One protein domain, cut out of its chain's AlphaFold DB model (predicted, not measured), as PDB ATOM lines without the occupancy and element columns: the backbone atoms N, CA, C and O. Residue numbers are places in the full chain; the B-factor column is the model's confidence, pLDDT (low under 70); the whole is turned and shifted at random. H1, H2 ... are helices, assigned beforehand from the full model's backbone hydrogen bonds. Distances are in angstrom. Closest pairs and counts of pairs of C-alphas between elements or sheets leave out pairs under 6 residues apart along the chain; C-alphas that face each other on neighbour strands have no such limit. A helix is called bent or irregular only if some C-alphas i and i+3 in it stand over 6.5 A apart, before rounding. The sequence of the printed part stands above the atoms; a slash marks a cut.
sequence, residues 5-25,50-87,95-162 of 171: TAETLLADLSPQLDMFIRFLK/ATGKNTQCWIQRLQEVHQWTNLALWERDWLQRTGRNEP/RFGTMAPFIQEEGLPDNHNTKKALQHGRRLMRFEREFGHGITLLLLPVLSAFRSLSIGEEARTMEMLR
ATOM      1  N   THR A   5     119.906  74.922 149.514       88.62
ATOM      2  CA  THR A   5     120.630  73.700 149.137       88.62
ATOM      3  C   THR A   5     121.395  73.918 147.836       88.62
ATOM      4  O   THR A   5     121.071  74.833 147.068       88.62
ATOM      5  N   ALA A   6     122.380  73.068 147.567       85.06
ATOM      6  CA  ALA A   6     123.139  73.065 146.324       85.06
ATOM      7  C   ALA A   6     122.224  72.999 145.090       85.06
ATOM      8  O   ALA A   6     122.410  73.765 144.149       85.06
ATOM      9  N   GLU A   7     121.185  72.158 145.108       86.69
ATOM     10  CA  GLU A   7     120.248  72.030 143.987       86.69
ATOM     11  C   GLU A   7     119.467  73.315 143.748       86.69
ATOM     12  O   GLU A   7     119.387  73.772 142.611       86.69
ATOM     13  N   THR A   8     118.916  73.916 144.807       85.25
ATOM     14  CA  THR A   8     118.171  75.177 144.675       85.25
ATOM     15  C   THR A   8     119.071  76.300 144.169       85.25
ATOM     16  O   THR A   8     118.678  77.050 143.283       85.25
ATOM     17  N   LEU A   9     120.316  76.361 144.654       87.69
ATOM     18  CA  LEU A   9     121.284  77.355 144.211       87.69
ATOM     19  C   LEU A   9     121.633  77.187 142.729       87.69
ATOM     20  O   LEU A   9     121.675  78.175 141.998       87.69
ATOM     21  N   LEU A  10     121.882  75.958 142.275       85.62
ATOM     22  CA  LEU A  10     122.228  75.692 140.877       85.62
ATOM     23  C   LEU A  10     121.032  75.873 139.939       85.62
ATOM     24  O   LEU A  10     121.204  76.395 138.836       85.62
ATOM     25  N   ALA A  11     119.825  75.522 140.388       85.56
ATOM     26  CA  ALA A  11     118.590  75.795 139.661       85.56
ATOM     27  C   ALA A  11     118.360  77.305 139.476       85.56
ATOM     28  O   ALA A  11     117.979  77.727 138.388       85.56
ATOM     29  N   ASP A  12     118.661  78.119 140.492       85.38
ATOM     30  CA  ASP A  12     118.569  79.583 140.416       85.38
ATOM     31  C   ASP A  12     119.686  80.206 139.558       85.38
ATOM     32  O   ASP A  12     119.487  81.250 138.923       85.38
ATOM     33  N   LEU A  13     120.871  79.584 139.539       84.81
ATOM     34  CA  LEU A  13     122.028  80.044 138.771       84.81
ATOM     35  C   LEU A  13     121.859  79.776 137.272       84.81
ATOM     36  O   LEU A  13     122.143  80.657 136.459       84.81
ATOM     37  N   SER A  14     121.370  78.588 136.907       84.38
ATOM     38  CA  SER A  14     121.243  78.133 135.518       84.38
ATOM     39  C   SER A  14     120.567  79.145 134.575       84.38
ATOM     40  O   SER A  14     121.167  79.452 133.546       84.38
ATOM     41  N   PRO A  15     119.381  79.716 134.872       82.25
ATOM     42  CA  PRO A  15     118.719  80.658 133.965       82.25
ATOM     43  C   PRO A  15     119.414  82.026 133.897       82.25
ATOM     44  O   PRO A  15     119.152  82.807 132.983       82.25
ATOM     45  N   GLN A  16     120.279  82.348 134.862       81.56
ATOM     46  CA  GLN A  16     120.992  83.626 134.923       81.56
ATOM     47  C   GLN A  16     122.381  83.562 134.280       81.56
ATOM     48  O   GLN A  16     122.934  84.614 133.958       81.56
ATOM     49  N   LEU A  17     122.935  82.360 134.083       80.94
ATOM     50  CA  LEU A  17     124.331  82.157 133.702       80.94
ATOM     51  C   LEU A  17     124.678  82.808 132.356       80.94
ATOM     52  O   LEU A  17     125.635  83.571 132.286       80.94
ATOM     53  N   ASP A  18     123.871  82.596 131.315       78.12
ATOM     54  CA  ASP A  18     124.120  83.172 129.985       78.12
ATOM     55  C   ASP A  18     124.134  84.704 130.007       78.12
ATOM     56  O   ASP A  18     125.006  85.358 129.424       78.12
ATOM     57  N   MET A  19     123.163  85.296 130.700       77.56
ATOM     58  CA  MET A  19     123.055  86.745 130.849       77.56
ATOM     59  C   MET A  19     124.207  87.292 131.700       77.56
ATOM     60  O   MET A  19     124.727  88.367 131.407       77.56
ATOM     61  N   PHE A  20     124.643  86.537 132.707       80.19
ATOM     62  CA  PHE A  20     125.771  86.901 133.549       80.19
ATOM     63  C   PHE A  20     127.111  86.810 132.806       80.19
ATOM     64  O   PHE A  20     127.931  87.717 132.909       80.19
ATOM     65  N   ILE A  21     127.317  85.792 131.968       78.62
ATOM     66  CA  ILE A  21     128.495  85.689 131.094       78.62
ATOM     67  C   ILE A  21     128.537  86.870 130.118       78.62
ATOM     68  O   ILE A  21     129.597  87.458 129.903       78.62
ATOM     69  N   ARG A  22     127.395  87.257 129.535       76.44
ATOM     70  CA  ARG A  22     127.312  88.456 128.679       76.44
ATOM     71  C   ARG A  22     127.635  89.733 129.451       76.44
ATOM     72  O   ARG A  22     128.328  90.588 128.915       76.44
ATOM     73  N   PHE A  23     127.172  89.839 130.695       77.88
ATOM     74  CA  PHE A  23     127.520  90.934 131.598       77.88
ATOM     75  C   PHE A  23     129.030  90.994 131.873       77.88
ATOM     76  O   PHE A  23     129.612  92.060 131.728       77.88
ATOM     77  N   LEU A  24     129.680  89.864 132.179       74.00
ATOM     78  CA  LEU A  24     131.131  89.811 132.416       74.00
ATOM     79  C   LEU A  24     131.963  90.159 131.173       74.00
ATOM     80  O   LEU A  24     133.077  90.656 131.300       74.00
ATOM     81  N   LYS A  25     131.441  89.881 129.973       74.06
ATOM     82  CA  LYS A  25     132.090  90.232 128.700       74.06
ATOM     83  C   LYS A  25     131.913  91.702 128.314       74.06
ATOM     84  O   LYS A  25     132.613  92.165 127.416       74.06
ATOM     85  N   ALA A  50     122.951  97.588 130.407       46.09
ATOM     86  CA  ALA A  50     123.287  98.238 131.677       46.09
ATOM     87  C   ALA A  50     122.086  98.698 132.535       46.09
ATOM     88  O   ALA A  50     122.275  99.100 133.679       46.09
ATOM     89  N   THR A  51     120.850  98.634 132.028       49.91
ATOM     90  CA  THR A  51     119.657  99.200 132.703       49.91
ATOM     91  C   THR A  51     118.650  98.161 133.201       49.91
ATOM     92  O   THR A  51     117.633  98.516 133.797       49.91
ATOM     93  N   GLY A  52     118.919  96.868 133.009       62.00
ATOM     94  CA  GLY A  52     118.104  95.805 133.595       62.00
ATOM     95  C   GLY A  52     118.283  95.736 135.116       62.00
ATOM     96  O   GLY A  52     119.401  95.857 135.617       62.00
ATOM     97  N   LYS A  53     117.200  95.466 135.861       67.56
ATOM     98  CA  LYS A  53     117.239  95.255 137.329       67.56
ATOM     99  C   LYS A  53     118.312  94.238 137.757       67.56
ATOM    100  O   LYS A  53     118.911  94.387 138.816       67.56
ATOM    101  N   ASN A  54     118.581  93.237 136.914       70.44
ATOM    102  CA  ASN A  54     119.604  92.218 137.154       70.44
ATOM    103  C   ASN A  54     121.021  92.800 137.117       70.44
ATOM    104  O   ASN A  54     121.801  92.528 138.021       70.44
ATOM    105  N   THR A  55     121.330  93.662 136.146       71.31
ATOM    106  CA  THR A  55     122.651  94.290 136.007       71.31
ATOM    107  C   THR A  55     122.983  95.181 137.201       71.31
ATOM    108  O   THR A  55     124.060  95.057 137.776       71.31
ATOM    109  N   GLN A  56     122.037  96.019 137.638       76.19
ATOM    110  CA  GLN A  56     122.206  96.833 138.850       76.19
ATOM    111  C   GLN A  56     122.410  95.962 140.094       76.19
ATOM    112  O   GLN A  56     123.298  96.228 140.902       76.19
ATOM    113  N   CYS A  57     121.629  94.884 140.224       80.81
ATOM    114  CA  CYS A  57     121.774  93.939 141.324       80.81
ATOM    115  C   CYS A  57     123.153  93.258 141.318       80.81
ATOM    116  O   CYS A  57     123.769  93.110 142.370       80.81
ATOM    117  N   TRP A  58     123.668  92.869 140.152       83.56
ATOM    118  CA  TRP A  58     124.993  92.261 140.028       83.56
ATOM    119  C   TRP A  58     126.118  93.255 140.319       83.56
ATOM    120  O   TRP A  58     127.040  92.904 141.049       83.56
ATOM    121  N   ILE A  59     126.023  94.504 139.860       81.25
ATOM    122  CA  ILE A  59     126.992  95.555 140.215       81.25
ATOM    123  C   ILE A  59     127.033  95.756 141.734       81.25
ATOM    124  O   ILE A  59     128.111  95.729 142.325       81.25
ATOM    125  N   GLN A  60     125.871  95.869 142.384       82.69
ATOM    126  CA  GLN A  60     125.806  95.984 143.843       82.69
ATOM    127  C   GLN A  60     126.456  94.775 144.532       82.69
ATOM    128  O   GLN A  60     127.214  94.930 145.485       82.69
ATOM    129  N   ARG A  61     126.211  93.560 144.035       86.06
ATOM    130  CA  ARG A  61     126.834  92.347 144.580       86.06
ATOM    131  C   ARG A  61     128.347  92.314 144.367       86.06
ATOM    132  O   ARG A  61     129.048  91.814 145.239       86.06
ATOM    133  N   LEU A  62     128.861  92.843 143.253       84.25
ATOM    134  CA  LEU A  62     130.309  92.983 143.039       84.25
ATOM    135  C   LEU A  62     130.915  93.935 144.066       84.25
ATOM    136  O   LEU A  62     131.949  93.619 144.648       84.25
ATOM    137  N   GLN A  63     130.254  95.064 144.327       82.81
ATOM    138  CA  GLN A  63     130.677  96.012 145.356       82.81
ATOM    139  C   GLN A  63     130.657  95.367 146.749       82.81
ATOM    140  O   GLN A  63     131.623  95.507 147.494       82.81
ATOM    141  N   GLU A  64     129.610  94.601 147.080       87.75
ATOM    142  CA  GLU A  64     129.530  93.833 148.331       87.75
ATOM    143  C   GLU A  64     130.694  92.838 148.460       87.75
ATOM    144  O   GLU A  64     131.402  92.841 149.467       87.75
ATOM    145  N   VAL A  65     130.937  92.022 147.427       87.75
ATOM    146  CA  VAL A  65     132.051  91.059 147.394       87.75
ATOM    147  C   VAL A  65     133.392  91.768 147.555       87.75
ATOM    148  O   VAL A  65     134.222  91.315 148.344       87.75
ATOM    149  N   HIS A  66     133.599  92.887 146.859       85.25
ATOM    150  CA  HIS A  66     134.824  93.674 146.949       85.25
ATOM    151  C   HIS A  66     135.047  94.212 148.368       85.25
ATOM    152  O   HIS A  66     136.103  93.981 148.955       85.25
ATOM    153  N   GLN A  67     134.034  94.850 148.961       88.00
ATOM    154  CA  GLN A  67     134.105  95.389 150.323       88.00
ATOM    155  C   GLN A  67     134.390  94.297 151.358       88.00
ATOM    156  O   GLN A  67     135.264  94.459 152.210       88.00
ATOM    157  N   TRP A  68     133.680  93.168 151.285       91.12
ATOM    158  CA  TRP A  68     133.870  92.067 152.231       91.12
ATOM    159  C   TRP A  68     135.245  91.420 152.081       91.12
ATOM    160  O   TRP A  68     135.895  91.125 153.083       91.12
ATOM    161  N   THR A  69     135.705  91.219 150.845       89.69
ATOM    162  CA  THR A  69     137.017  90.616 150.573       89.69
ATOM    163  C   THR A  69     138.145  91.529 151.040       89.69
ATOM    164  O   THR A  69     139.047  91.052 151.721       89.69
ATOM    165  N   ASN A  70     138.069  92.839 150.780       90.06
ATOM    166  CA  ASN A  70     139.051  93.805 151.282       90.06
ATOM    167  C   ASN A  70     139.103  93.826 152.812       90.06
ATOM    168  O   ASN A  70     140.186  93.856 153.387       90.06
ATOM    169  N   LEU A  71     137.948  93.759 153.479       90.25
ATOM    170  CA  LEU A  71     137.897  93.720 154.938       90.25
ATOM    171  C   LEU A  71     138.565  92.453 155.504       90.25
ATOM    172  O   LEU A  71     139.273  92.519 156.506       90.25
ATOM    173  N   ALA A  72     138.375  91.304 154.851       90.69
ATOM    174  CA  ALA A  72     139.023  90.054 155.244       90.69
ATOM    175  C   ALA A  72     140.526  90.018 154.912       90.69
ATOM    176  O   ALA A  72     141.302  89.445 155.678       90.69
ATOM    177  N   LEU A  73     140.947  90.653 153.813       90.31
ATOM    178  CA  LEU A  73     142.361  90.856 153.489       90.31
ATOM    179  C   LEU A  73     143.040  91.743 154.532       90.31
ATOM    180  O   LEU A  73     144.081  91.364 155.057       90.31
ATOM    181  N   TRP A  74     142.406  92.853 154.911       91.25
ATOM    182  CA  TRP A  74     142.909  93.729 155.964       91.25
ATOM    183  C   TRP A  74     143.057  92.983 157.295       91.25
ATOM    184  O   TRP A  74     144.094  93.088 157.953       91.25
ATOM    185  N   GLU A  75     142.083  92.150 157.671       90.50
ATOM    186  CA  GLU A  75     142.242  91.300 158.852       90.50
ATOM    187  C   GLU A  75     143.445  90.357 158.724       90.50
ATOM    188  O   GLU A  75     144.207  90.200 159.677       90.50
ATOM    189  N   ARG A  76     143.633  89.725 157.563       87.56
ATOM    190  CA  ARG A  76     144.775  88.836 157.331       87.56
ATOM    191  C   ARG A  76     146.101  89.581 157.490       87.56
ATOM    192  O   ARG A  76     147.003  89.055 158.140       87.56
ATOM    193  N   ASP A  77     146.194  90.798 156.966       89.94
ATOM    194  CA  ASP A  77     147.382  91.645 157.095       89.94
ATOM    195  C   ASP A  77     147.615  92.067 158.553       89.94
ATOM    196  O   ASP A  77     148.748  92.071 159.036       89.94
ATOM    197  N   TRP A  78     146.553  92.386 159.298       90.06
ATOM    198  CA  TRP A  78     146.638  92.661 160.737       90.06
ATOM    199  C   TRP A  78     147.102  91.434 161.539       90.06
ATOM    200  O   TRP A  78     147.969  91.559 162.407       90.06
ATOM    201  N   LEU A  79     146.607  90.233 161.224       87.50
ATOM    202  CA  LEU A  79     147.054  88.987 161.860       87.50
ATOM    203  C   LEU A  79     148.546  88.735 161.613       87.50
ATOM    204  O   LEU A  79     149.277  88.424 162.554       87.50
ATOM    205  N   GLN A  80     149.011  88.950 160.379       85.19
ATOM    206  CA  GLN A  80     150.431  88.849 160.032       85.19
ATOM    207  C   GLN A  80     151.285  89.853 160.814       85.19
ATOM    208  O   GLN A  80     152.302  89.469 161.391       85.19
ATOM    209  N   ARG A  81     150.853  91.119 160.900       87.88
ATOM    210  CA  ARG A  81     151.554  92.164 161.670       87.88
ATOM    211  C   ARG A  81     151.614  91.866 163.169       87.88
ATOM    212  O   ARG A  81     152.597  92.211 163.815       87.88
ATOM    213  N   THR A  82     150.580  91.238 163.722       83.38
ATOM    214  CA  THR A  82     150.467  90.949 165.163       83.38
ATOM    215  C   THR A  82     151.007  89.572 165.561       83.38
ATOM    216  O   THR A  82     150.917  89.198 166.730       83.38
ATOM    217  N   GLY A  83     151.571  88.807 164.617       74.62
ATOM    218  CA  GLY A  83     152.107  87.465 164.869       74.62
ATOM    219  C   GLY A  83     151.036  86.425 165.218       74.62
ATOM    220  O   GLY A  83     151.343  85.400 165.827       74.62
ATOM    221  N   ARG A  84     149.771  86.687 164.871       69.31
ATOM    222  CA  ARG A  84     148.643  85.776 165.101       69.31
ATOM    223  C   ARG A  84     148.454  84.860 163.883       69.31
ATOM    224  O   ARG A  84     148.713  85.247 162.748       69.31
ATOM    225  N   ASN A  85     147.995  83.629 164.121       65.81
ATOM    226  CA  ASN A  85     147.749  82.639 163.062       65.81
ATOM    227  C   ASN A  85     146.671  83.103 162.062       65.81
ATOM    228  O   ASN A  85     145.862  83.974 162.381       65.81
ATOM    229  N   GLU A  86     146.628  82.467 160.879       63.03
ATOM    230  CA  GLU A  86     145.602  82.721 159.854       63.03
ATOM    231  C   GLU A  86     144.176  82.716 160.437       63.03
ATOM    232  O   GLU A  86     143.879  81.947 161.364       63.03
ATOM    233  N   PRO A  87     143.266  83.542 159.884       61.78
ATOM    234  CA  PRO A  87     141.908  83.630 160.392       61.78
ATOM    235  C   PRO A  87     141.245  82.258 160.290       61.78
ATOM    236  O   PRO A  87     141.182  81.654 159.218       61.78
ATOM    237  N   ARG A  95     133.460  81.013 166.949       51.78
ATOM    238  CA  ARG A  95     133.764  81.629 165.637       51.78
ATOM    239  C   ARG A  95     134.123  83.130 165.600       51.78
ATOM    240  O   ARG A  95     134.125  83.704 164.514       51.78
ATOM    241  N   PHE A  96     134.432  83.775 166.729       54.94
ATOM    242  CA  PHE A  96     134.717  85.228 166.787       54.94
ATOM    243  C   PHE A  96     136.149  85.594 167.213       54.94
ATOM    244  O   PHE A  96     136.451  86.779 167.332       54.94
ATOM    245  N   GLY A  97     137.033  84.610 167.422       63.81
ATOM    246  CA  GLY A  97     138.278  84.779 168.191       63.81
ATOM    247  C   GLY A  97     139.159  85.974 167.800       63.81
ATOM    248  O   GLY A  97     139.592  86.719 168.671       63.81
ATOM    249  N   THR A  98     139.391  86.199 166.506       72.94
ATOM    250  CA  THR A  98     140.233  87.313 166.019       72.94
ATOM    251  C   THR A  98     139.444  88.559 165.627       72.94
ATOM    252  O   THR A  98     140.019  89.632 165.521       72.94
ATOM    253  N   MET A  99     138.124  88.433 165.464       83.19
ATOM    254  CA  MET A  99     137.265  89.461 164.874       83.19
ATOM    255  C   MET A  99     137.070  90.659 165.791       83.19
ATOM    256  O   MET A  99     137.197  91.790 165.345       83.19
ATOM    257  N   ALA A 100     136.750  90.421 167.066       83.31
ATOM    258  CA  ALA A 100     136.562  91.512 168.018       83.31
ATOM    259  C   ALA A 100     137.873  92.283 168.278       83.31
ATOM    260  O   ALA A 100     137.842  93.507 168.167       83.31
ATOM    261  N   PRO A 101     139.025  91.616 168.515       86.88
ATOM    262  CA  PRO A 101     140.310  92.306 168.611       86.88
ATOM    263  C   PRO A 101     140.669  93.095 167.348       86.88
ATOM    264  O   PRO A 101     141.037  94.255 167.457       86.88
ATOM    265  N   PHE A 102     140.490  92.507 166.159       88.75
ATOM    266  CA  PHE A 102     140.722  93.196 164.885       88.75
ATOM    267  C   PHE A 102     139.867  94.463 164.754       88.75
ATOM    268  O   PHE A 102     140.396  95.537 164.490       88.75
ATOM    269  N   ILE A 103     138.552  94.352 164.983       89.38
ATOM    270  CA  ILE A 103     137.619  95.485 164.887       89.38
ATOM    271  C   ILE A 103     138.023  96.605 165.851       89.38
ATOM    272  O   ILE A 103     137.995  97.773 165.472       89.38
ATOM    273  N   GLN A 104     138.406  96.256 167.079       89.25
ATOM    274  CA  GLN A 104     138.789  97.228 168.095       89.25
ATOM    275  C   GLN A 104     140.132  97.906 167.783       89.25
ATOM    276  O   GLN A 104     140.224  99.129 167.875       89.25
ATOM    277  N   GLU A 105     141.163  97.136 167.431       90.12
ATOM    278  CA  GLU A 105     142.522  97.648 167.199       90.12
ATOM    279  C   GLU A 105     142.621  98.483 165.914       90.12
ATOM    280  O   GLU A 105     143.332  99.484 165.889       90.12
ATOM    281  N   GLU A 106     141.870  98.124 164.871       91.44
ATOM    282  CA  GLU A 106     141.850  98.855 163.597       91.44
ATOM    283  C   GLU A 106     140.771  99.961 163.556       91.44
ATOM    284  O   GLU A 106     140.546 100.580 162.517       91.44
ATOM    285  N   GLY A 107     140.099 100.237 164.683       91.12
ATOM    286  CA  GLY A 107     139.150 101.351 164.814       91.12
ATOM    287  C   GLY A 107     137.881 101.204 163.967       91.12
ATOM    288  O   GLY A 107     137.275 102.202 163.572       91.12
ATOM    289  N   LEU A 108     137.474  99.971 163.667       90.50
ATOM    290  CA  LEU A 108     136.295  99.685 162.858       90.50
ATOM    291  C   LEU A 108     135.004  99.773 163.689       90.50
ATOM    292  O   LEU A 108     135.006  99.486 164.888       90.50
ATOM    293  N   PRO A 109     133.853 100.095 163.068       88.31
ATOM    294  CA  PRO A 109     132.575 100.080 163.770       88.31
ATOM    295  C   PRO A 109     132.226  98.680 164.290       88.31
ATOM    296  O   PRO A 109     131.990  97.764 163.498       88.31
ATOM    297  N   ASP A 110     132.113  98.518 165.611       87.19
ATOM    298  CA  ASP A 110     131.693  97.256 166.230       87.19
ATOM    299  C   ASP A 110     130.170  97.064 166.154       87.19
ATOM    300  O   ASP A 110     129.430  97.199 167.129       87.19
ATOM    301  N   ASN A 111     129.680  96.771 164.952       88.44
ATOM    302  CA  ASN A 111     128.272  96.506 164.702       88.44
ATOM    303  C   ASN A 111     128.063  95.184 163.950       88.44
ATOM    304  O   ASN A 111     128.987  94.549 163.435       88.44
ATOM    305  N   HIS A 112     126.801  94.758 163.896       85.62
ATOM    306  CA  HIS A 112     126.397  93.516 163.235       85.62
ATOM    307  C   HIS A 112     126.797  93.459 161.757       85.62
ATOM    308  O   HIS A 112     127.143  92.391 161.255       85.62
ATOM    309  N   ASN A 113     126.778  94.600 161.065       87.31
ATOM    310  CA  ASN A 113     127.089  94.672 159.642       87.31
ATOM    311  C   ASN A 113     128.582  94.443 159.393       87.31
ATOM    312  O   ASN A 113     128.914  93.631 158.536       87.31
ATOM    313  N   THR A 114     129.467  95.065 160.176       86.75
ATOM    314  CA  THR A 114     130.923  94.854 160.093       86.75
ATOM    315  C   THR A 114     131.286  93.397 160.375       86.75
ATOM    316  O   THR A 114     132.026  92.775 159.612       86.75
ATOM    317  N   LYS A 115     130.700  92.805 161.426       87.75
ATOM    318  CA  LYS A 115     130.917  91.390 161.772       87.75
ATOM    319  C   LYS A 115     130.469  90.459 160.648       87.75
ATOM    320  O   LYS A 115     131.218  89.569 160.253       87.75
ATOM    321  N   LYS A 116     129.272  90.676 160.096       87.69
ATOM    322  CA  LYS A 116     128.767  89.892 158.958       87.69
ATOM    323  C   LYS A 116     129.604  90.075 157.699       87.69
ATOM    324  O   LYS A 116     129.905  89.084 157.041       87.69
ATOM    325  N   ALA A 117     129.992  91.306 157.377       88.69
ATOM    326  CA  ALA A 117     130.856  91.607 156.241       88.69
ATOM    327  C   ALA A 117     132.174  90.833 156.345       88.69
ATOM    328  O   ALA A 117     132.552  90.146 155.399       88.69
ATOM    329  N   LEU A 118     132.811  90.838 157.520       89.25
ATOM    330  CA  LEU A 118     134.049  90.092 157.738       89.25
ATOM    331  C   LEU A 118     133.834  88.573 157.641       89.25
ATOM    332  O   LEU A 118     134.630  87.877 157.015       89.25
ATOM    333  N   GLN A 119     132.738  88.042 158.197       87.69
ATOM    334  CA  GLN A 119     132.388  86.620 158.053       87.69
ATOM    335  C   GLN A 119     132.212  86.214 156.586       87.69
ATOM    336  O   GLN A 119     132.726  85.173 156.167       87.69
ATOM    337  N   HIS A 120     131.497  87.024 155.804       88.19
ATOM    338  CA  HIS A 120     131.308  86.776 154.379       88.19
ATOM    339  C   HIS A 120     132.626  86.898 153.611       88.19
ATOM    340  O   HIS A 120     132.918  86.026 152.799       88.19
ATOM    341  N   GLY A 121     133.459  87.891 153.923       90.06
ATOM    342  CA  GLY A 121     134.782  88.067 153.323       90.06
ATOM    343  C   GLY A 121     135.698  86.870 153.556       90.06
ATOM    344  O   GLY A 121     136.215  86.289 152.604       90.06
ATOM    345  N   ARG A 122     135.819  86.412 154.809       88.69
ATOM    346  CA  ARG A 122     136.587  85.201 155.152       88.69
ATOM    347  C   ARG A 122     136.089  83.976 154.401       88.69
ATOM    348  O   ARG A 122     136.887  83.163 153.940       88.69
ATOM    349  N   ARG A 123     134.764  83.829 154.296       87.88
ATOM    350  CA  ARG A 123     134.149  82.723 153.564       87.88
ATOM    351  C   ARG A 123     134.515  82.772 152.082       87.88
ATOM    352  O   ARG A 123     134.923  81.746 151.556       87.88
ATOM    353  N   LEU A 124     134.411  83.936 151.441       88.56
ATOM    354  CA  LEU A 124     134.778  84.124 150.034       88.56
ATOM    355  C   LEU A 124     136.263  83.825 149.801       88.56
ATOM    356  O   LEU A 124     136.585  83.039 148.919       88.56
ATOM    357  N   MET A 125     137.158  84.348 150.644       87.56
ATOM    358  CA  MET A 125     138.595  84.062 150.550       87.56
ATOM    359  C   MET A 125     138.921  82.574 150.721       87.56
ATOM    360  O   MET A 125     139.744  82.034 149.981       87.56
ATOM    361  N   ARG A 126     138.275  81.888 151.678       87.81
ATOM    362  CA  ARG A 126     138.402  80.430 151.831       87.81
ATOM    363  C   ARG A 126     137.960  79.723 150.553       87.81
ATOM    364  O   ARG A 126     138.656  78.833 150.083       87.81
ATOM    365  N   PHE A 127     136.816  80.124 150.016       86.25
ATOM    366  CA  PHE A 127     136.211  79.501 148.850       86.25
ATOM    367  C   PHE A 127     137.097  79.651 147.602       86.25
ATOM    368  O   PHE A 127     137.372  78.668 146.923       86.25
ATOM    369  N   GLU A 128     137.649  80.841 147.365       87.50
ATOM    370  CA  GLU A 128     138.654  81.097 146.321       87.50
ATOM    371  C   GLU A 128     139.906  80.219 146.489       87.50
ATOM    372  O   GLU A 128     140.411  79.652 145.521       87.50
ATOM    373  N   ARG A 129     140.389  80.048 147.728       85.94
ATOM    374  CA  ARG A 129     141.549  79.192 148.035       85.94
ATOM    375  C   ARG A 129     141.270  77.703 147.804       85.94
ATOM    376  O   ARG A 129     142.161  76.985 147.366       85.94
ATOM    377  N   GLU A 130     140.073  77.229 148.143       85.44
ATOM    378  CA  GLU A 130     139.694  75.809 148.066       85.44
ATOM    379  C   GLU A 130     139.274  75.375 146.656       85.44
ATOM    380  O   GLU A 130     139.498  74.228 146.262       85.44
ATOM    381  N   PHE A 131     138.656  76.277 145.890       82.94
ATOM    382  CA  PHE A 131     137.995  75.928 144.631       82.94
ATOM    383  C   PHE A 131     138.583  76.610 143.392       82.94
ATOM    384  O   PHE A 131     138.254  76.188 142.283       82.94
ATOM    385  N   GLY A 132     139.496  77.568 143.567       83.00
ATOM    386  CA  GLY A 132     140.235  78.231 142.494       83.00
ATOM    387  C   GLY A 132     139.850  79.698 142.311       83.00
ATOM    388  O   GLY A 132     138.758  80.127 142.679       83.00
ATOM    389  N   HIS A 133     140.768  80.462 141.714       82.94
ATOM    390  CA  HIS A 133     140.601  81.899 141.520       82.94
ATOM    391  C   HIS A 133     139.439  82.245 140.575       82.94
ATOM    392  O   HIS A 133     139.321  81.679 139.489       82.94
ATOM    393  N   GLY A 134     138.610  83.209 140.972       80.56
ATOM    394  CA  GLY A 134     137.472  83.721 140.208       80.56
ATOM    395  C   GLY A 134     136.177  82.927 140.382       80.56
ATOM    396  O   GLY A 134     135.151  83.312 139.819       80.56
ATOM    397  N   ILE A 135     136.175  81.851 141.174       82.31
ATOM    398  CA  ILE A 135     134.985  81.012 141.386       82.31
ATOM    399  C   ILE A 135     133.839  81.781 142.063       82.31
ATOM    400  O   ILE A 135     132.668  81.534 141.778       82.31
ATOM    401  N   THR A 136     134.144  82.761 142.917       85.38
ATOM    402  CA  THR A 136     133.120  83.583 143.580       85.38
ATOM    403  C   THR A 136     132.382  84.495 142.605       85.38
ATOM    404  O   THR A 136     131.208  84.790 142.836       85.38
ATOM    405  N   LEU A 137     133.008  84.874 141.483       83.94
ATOM    406  CA  LEU A 137     132.340  85.633 140.425       83.94
ATOM    407  C   LEU A 137     131.227  84.802 139.790       83.94
ATOM    408  O   LEU A 137     130.137  85.322 139.583       83.94
ATOM    409  N   LEU A 138     131.445  83.504 139.564       83.25
ATOM    410  CA  LEU A 138     130.426  82.610 138.997       83.25
ATOM    411  C   LEU A 138     129.178  82.491 139.884       83.25
ATOM    412  O   LEU A 138     128.083  82.255 139.383       83.25
ATOM    413  N   LEU A 139     129.325  82.703 141.192       86.19
ATOM    414  CA  LEU A 139     128.235  82.624 142.166       86.19
ATOM    415  C   LEU A 139     127.559  83.971 142.433       86.19
ATOM    416  O   LEU A 139     126.576  84.036 143.175       86.19
ATOM    417  N   LEU A 140     128.033  85.051 141.813       87.31
ATOM    418  CA  LEU A 140     127.483  86.388 141.985       87.31
ATOM    419  C   LEU A 140     125.973  86.483 141.664       87.31
ATOM    420  O   LEU A 140     125.244  87.117 142.440       87.31
ATOM    421  N   PRO A 141     125.430  85.820 140.617       85.69
ATOM    422  CA  PRO A 141     123.989  85.819 140.336       85.69
ATOM    423  C   PRO A 141     123.135  85.162 141.426       85.69
ATOM    424  O   PRO A 141     121.935  85.428 141.520       85.69
ATOM    425  N   VAL A 142     123.752  84.384 142.312       87.19
ATOM    426  CA  VAL A 142     123.087  83.668 143.408       87.19
ATOM    427  C   VAL A 142     123.728  83.956 144.767       87.19
ATOM    428  O   VAL A 142     123.531  83.203 145.718       87.19
ATOM    429  N   LEU A 143     124.445  85.081 144.909       86.31
ATOM    430  CA  LEU A 143     125.197  85.424 146.124       86.31
ATOM    431  C   LEU A 143     124.327  85.382 147.392       86.31
ATOM    432  O   LEU A 143     124.779  84.950 148.452       86.31
ATOM    433  N   SER A 144     123.058  85.792 147.303       85.06
ATOM    434  CA  SER A 144     122.124  85.733 148.431       85.06
ATOM    435  C   SER A 144     121.895  84.311 148.941       85.06
ATOM    436  O   SER A 144     121.971  84.111 150.152       85.06
ATOM    437  N   ALA A 145     121.660  83.357 148.037       85.38
ATOM    438  CA  ALA A 145     121.474  81.943 148.357       85.38
ATOM    439  C   ALA A 145     122.799  81.282 148.756       85.38
ATOM    440  O   ALA A 145     122.852  80.513 149.711       85.38
ATOM    441  N   PHE A 146     123.898  81.654 148.095       85.81
ATOM    442  CA  PHE A 146     125.228  81.178 148.456       85.81
ATOM    443  C   PHE A 146     125.548  81.491 149.922       85.81
ATOM    444  O   PHE A 146     125.910  80.593 150.680       85.81
ATOM    445  N   ARG A 147     125.323  82.734 150.373       83.75
ATOM    446  CA  ARG A 147     125.589  83.167 151.760       83.75
ATOM    447  C   ARG A 147     124.827  82.374 152.824       83.75
ATOM    448  O   ARG A 147     125.281  82.355 153.968       83.75
ATOM    449  N   SER A 148     123.705  81.743 152.482       84.69
ATOM    450  CA  SER A 148     122.914  80.929 153.411       84.69
ATOM    451  C   SER A 148     123.220  79.432 153.350       84.69
ATOM    452  O   SER A 148     122.700  78.700 154.191       84.69
ATOM    453  N   LEU A 149     124.072  78.969 152.424       84.12
ATOM    454  CA  LEU A 149     124.492  77.566 152.394       84.12
ATOM    455  C   LEU A 149     125.275  77.181 153.654       84.12
ATOM    456  O   LEU A 149     126.070  77.964 154.186       84.12
ATOM    457  N   SER A 150     125.063  75.938 154.089       84.56
ATOM    458  CA  SER A 150     125.934  75.265 155.049       84.56
ATOM    459  C   SER A 150     127.244  74.842 154.375       84.56
ATOM    460  O   SER A 150     127.313  74.736 153.156       84.56
ATOM    461  N   ILE A 151     128.274  74.523 155.161       83.19
ATOM    462  CA  ILE A 151     129.570  74.069 154.624       83.19
ATOM    463  C   ILE A 151     129.429  72.775 153.810       83.19
ATOM    464  O   ILE A 151     130.099  72.619 152.795       83.19
ATOM    465  N   GLY A 152     128.539  71.865 154.228       85.00
ATOM    466  CA  GLY A 152     128.255  70.647 153.466       85.00
ATOM    467  C   GLY A 152     127.635  70.961 152.104       85.00
ATOM    468  O   GLY A 152     128.060  70.415 151.091       85.00
ATOM    469  N   GLU A 153     126.703  71.915 152.063       88.06
ATOM    470  CA  GLU A 153     126.078  72.354 150.813       88.06
ATOM    471  C   GLU A 153     127.035  73.162 149.921       88.06
ATOM    472  O   GLU A 153     126.928  73.093 148.700       88.06
ATOM    473  N   GLU A 154     128.005  73.887 150.488       87.69
ATOM    474  CA  GLU A 154     129.081  74.527 149.716       87.69
ATOM    475  C   GLU A 154     129.925  73.488 148.968       87.69
ATOM    476  O   GLU A 154     130.120  73.609 147.758       87.69
ATOM    477  N   ALA A 155     130.390  72.453 149.676       85.62
ATOM    478  CA  ALA A 155     131.177  71.376 149.078       85.62
ATOM    479  C   ALA A 155     130.375  70.638 147.998       85.62
ATOM    480  O   ALA A 155     130.872  70.425 146.893       85.62
ATOM    481  N   ARG A 156     129.105  70.339 148.290       87.69
ATOM    482  CA  ARG A 156     128.186  69.684 147.358       87.69
ATOM    483  C   ARG A 156     127.901  70.529 146.116       87.69
ATOM    484  O   ARG A 156     127.903  70.000 145.012       87.69
ATOM    485  N   THR A 157     127.723  71.843 146.271       87.88
ATOM    486  CA  THR A 157     127.569  72.777 145.137       87.88
ATOM    487  C   THR A 157     128.773  72.687 144.205       87.88
ATOM    488  O   THR A 157     128.616  72.617 142.989       87.88
ATOM    489  N   MET A 158     129.981  72.652 144.769       86.31
ATOM    490  CA  MET A 158     131.213  72.577 143.989       86.31
ATOM    491  C   MET A 158     131.428  71.217 143.334       86.31
ATOM    492  O   MET A 158     131.902  71.161 142.201       86.31
ATOM    493  N   GLU A 159     131.067  70.129 144.011       87.06
ATOM    494  CA  GLU A 159     131.049  68.792 143.419       87.06
ATOM    495  C   GLU A 159     130.104  68.749 142.215       87.06
ATOM    496  O   GLU A 159     130.523  68.359 141.129       87.06
ATOM    497  N   MET A 160     128.882  69.266 142.370       86.81
ATOM    498  CA  MET A 160     127.892  69.334 141.295       86.81
ATOM    499  C   MET A 160     128.350  70.215 140.127       86.81
ATOM    500  O   MET A 160     128.170  69.828 138.976       86.81
ATOM    501  N   LEU A 161     128.981  71.366 140.380       81.56
ATOM    502  CA  LEU A 161     129.540  72.212 139.316       81.56
ATOM    503  C   LEU A 161     130.665  71.517 138.536       81.56
ATOM    504  O   LEU A 161     130.829  71.784 137.350       81.56
ATOM    505  N   ARG A 162     131.434  70.640 139.191       79.94
ATOM    506  CA  ARG A 162     132.536  69.882 138.575       79.94
ATOM    507  C   ARG A 162     132.067  68.615 137.863       79.94
ATOM    508  O   ARG A 162     132.686  68.225 136.880       79.94
TER     509      ARG A 162
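AT A GLANCE: This is residues 5 to 25, 50 to 87 and 95 to 162 of the 171 residues of an uncharacterized protein of Penicillium chrysogenum (UniProt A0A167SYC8). The long helix H2 makes the longest axis, and H4 crosses it near its middle. Toward the half where H2 begins, the short helices H5 and H6 lie between H4, H2, H7 and the bent helix H1; H3 lies near the half where H2 ends. The printed part has 127 residues with seven named helices, H1 to H7 in chain order, and no named strand: the class is all helix, packed mostly crossed. It is compact, with a radius of gyration of the C-alphas of 15.9 A and spans of 45 by 33 by 24 A.

IN THESE COORDINATES: H1, residues 6 to 25, begins at C-alpha 6 (123.139, 73.065, 146.324). By its hydrogen bonds it was assigned as one helix, but it is bent: C-alphas 15 and 18 are 7.2 A apart. Its arms are H1a, residues 6 to 15, and H1b, residues 18 to 25. H2, residues 53 to 81, is 42.2 A long; H3 holds residues 99 to 105. H4, residues 112 to 131, is 28.1 A long. H5 holds residues 135 to 138, H6 140 to 146 and H7 151 to 162, ending at C-alpha 162 (132.536, 69.882, 138.575). H1a and H6 are irregular: C-alphas 12 and 15 are 6.54 A apart, 141 and 144 8.3 A.

HOW THE PARTS SIT: H1a touches H7, closest C-alphas Ala 6 and Thr 157, 4.6 A. H1a touches H6 at a shallow tilt of 26 degrees, opposite ways, closest C-alphas Leu 13 and Val 142, 6.0 A. H2 with residues 65 to 72 touches H4, about perpendicular at 87 degrees, closest C-alphas Trp 68 and Gly 121, 4.2 A. H2 with residues 58 to 62 touches H6, closest C-alphas Trp 58 and Pro 141, 6.5 A. H3 is close to H2 but not clearly touching, closest C-alphas Glu 75 and Phe 102, 6.5 A. H4 touches H5, closest C-alphas Glu 128 and Ile 135, 6.2 A. H2 and H7 are apart. Every O i to N i+4 pair is within hydrogen-bond range in H1b, H2, H3, H4 and H7, 5 of 6 in H1a and 1 of 3 in H6, where 3 of 4 O i to N i+3 pairs are; H5 is too short for an O i to N i+4 pair.

THE WHOLE: The C-alphas farthest apart, Thr 51 and Gly 83, are 47.2 A apart. Residues 26 to 49 and 88 to 94 are not printed; the C-alpha gaps are 12.3 A and 9.9 A. Of the links printed whole, none is long. Residues 50 to 53, 84 to 87 and 95 to 97 have pLDDT under 70.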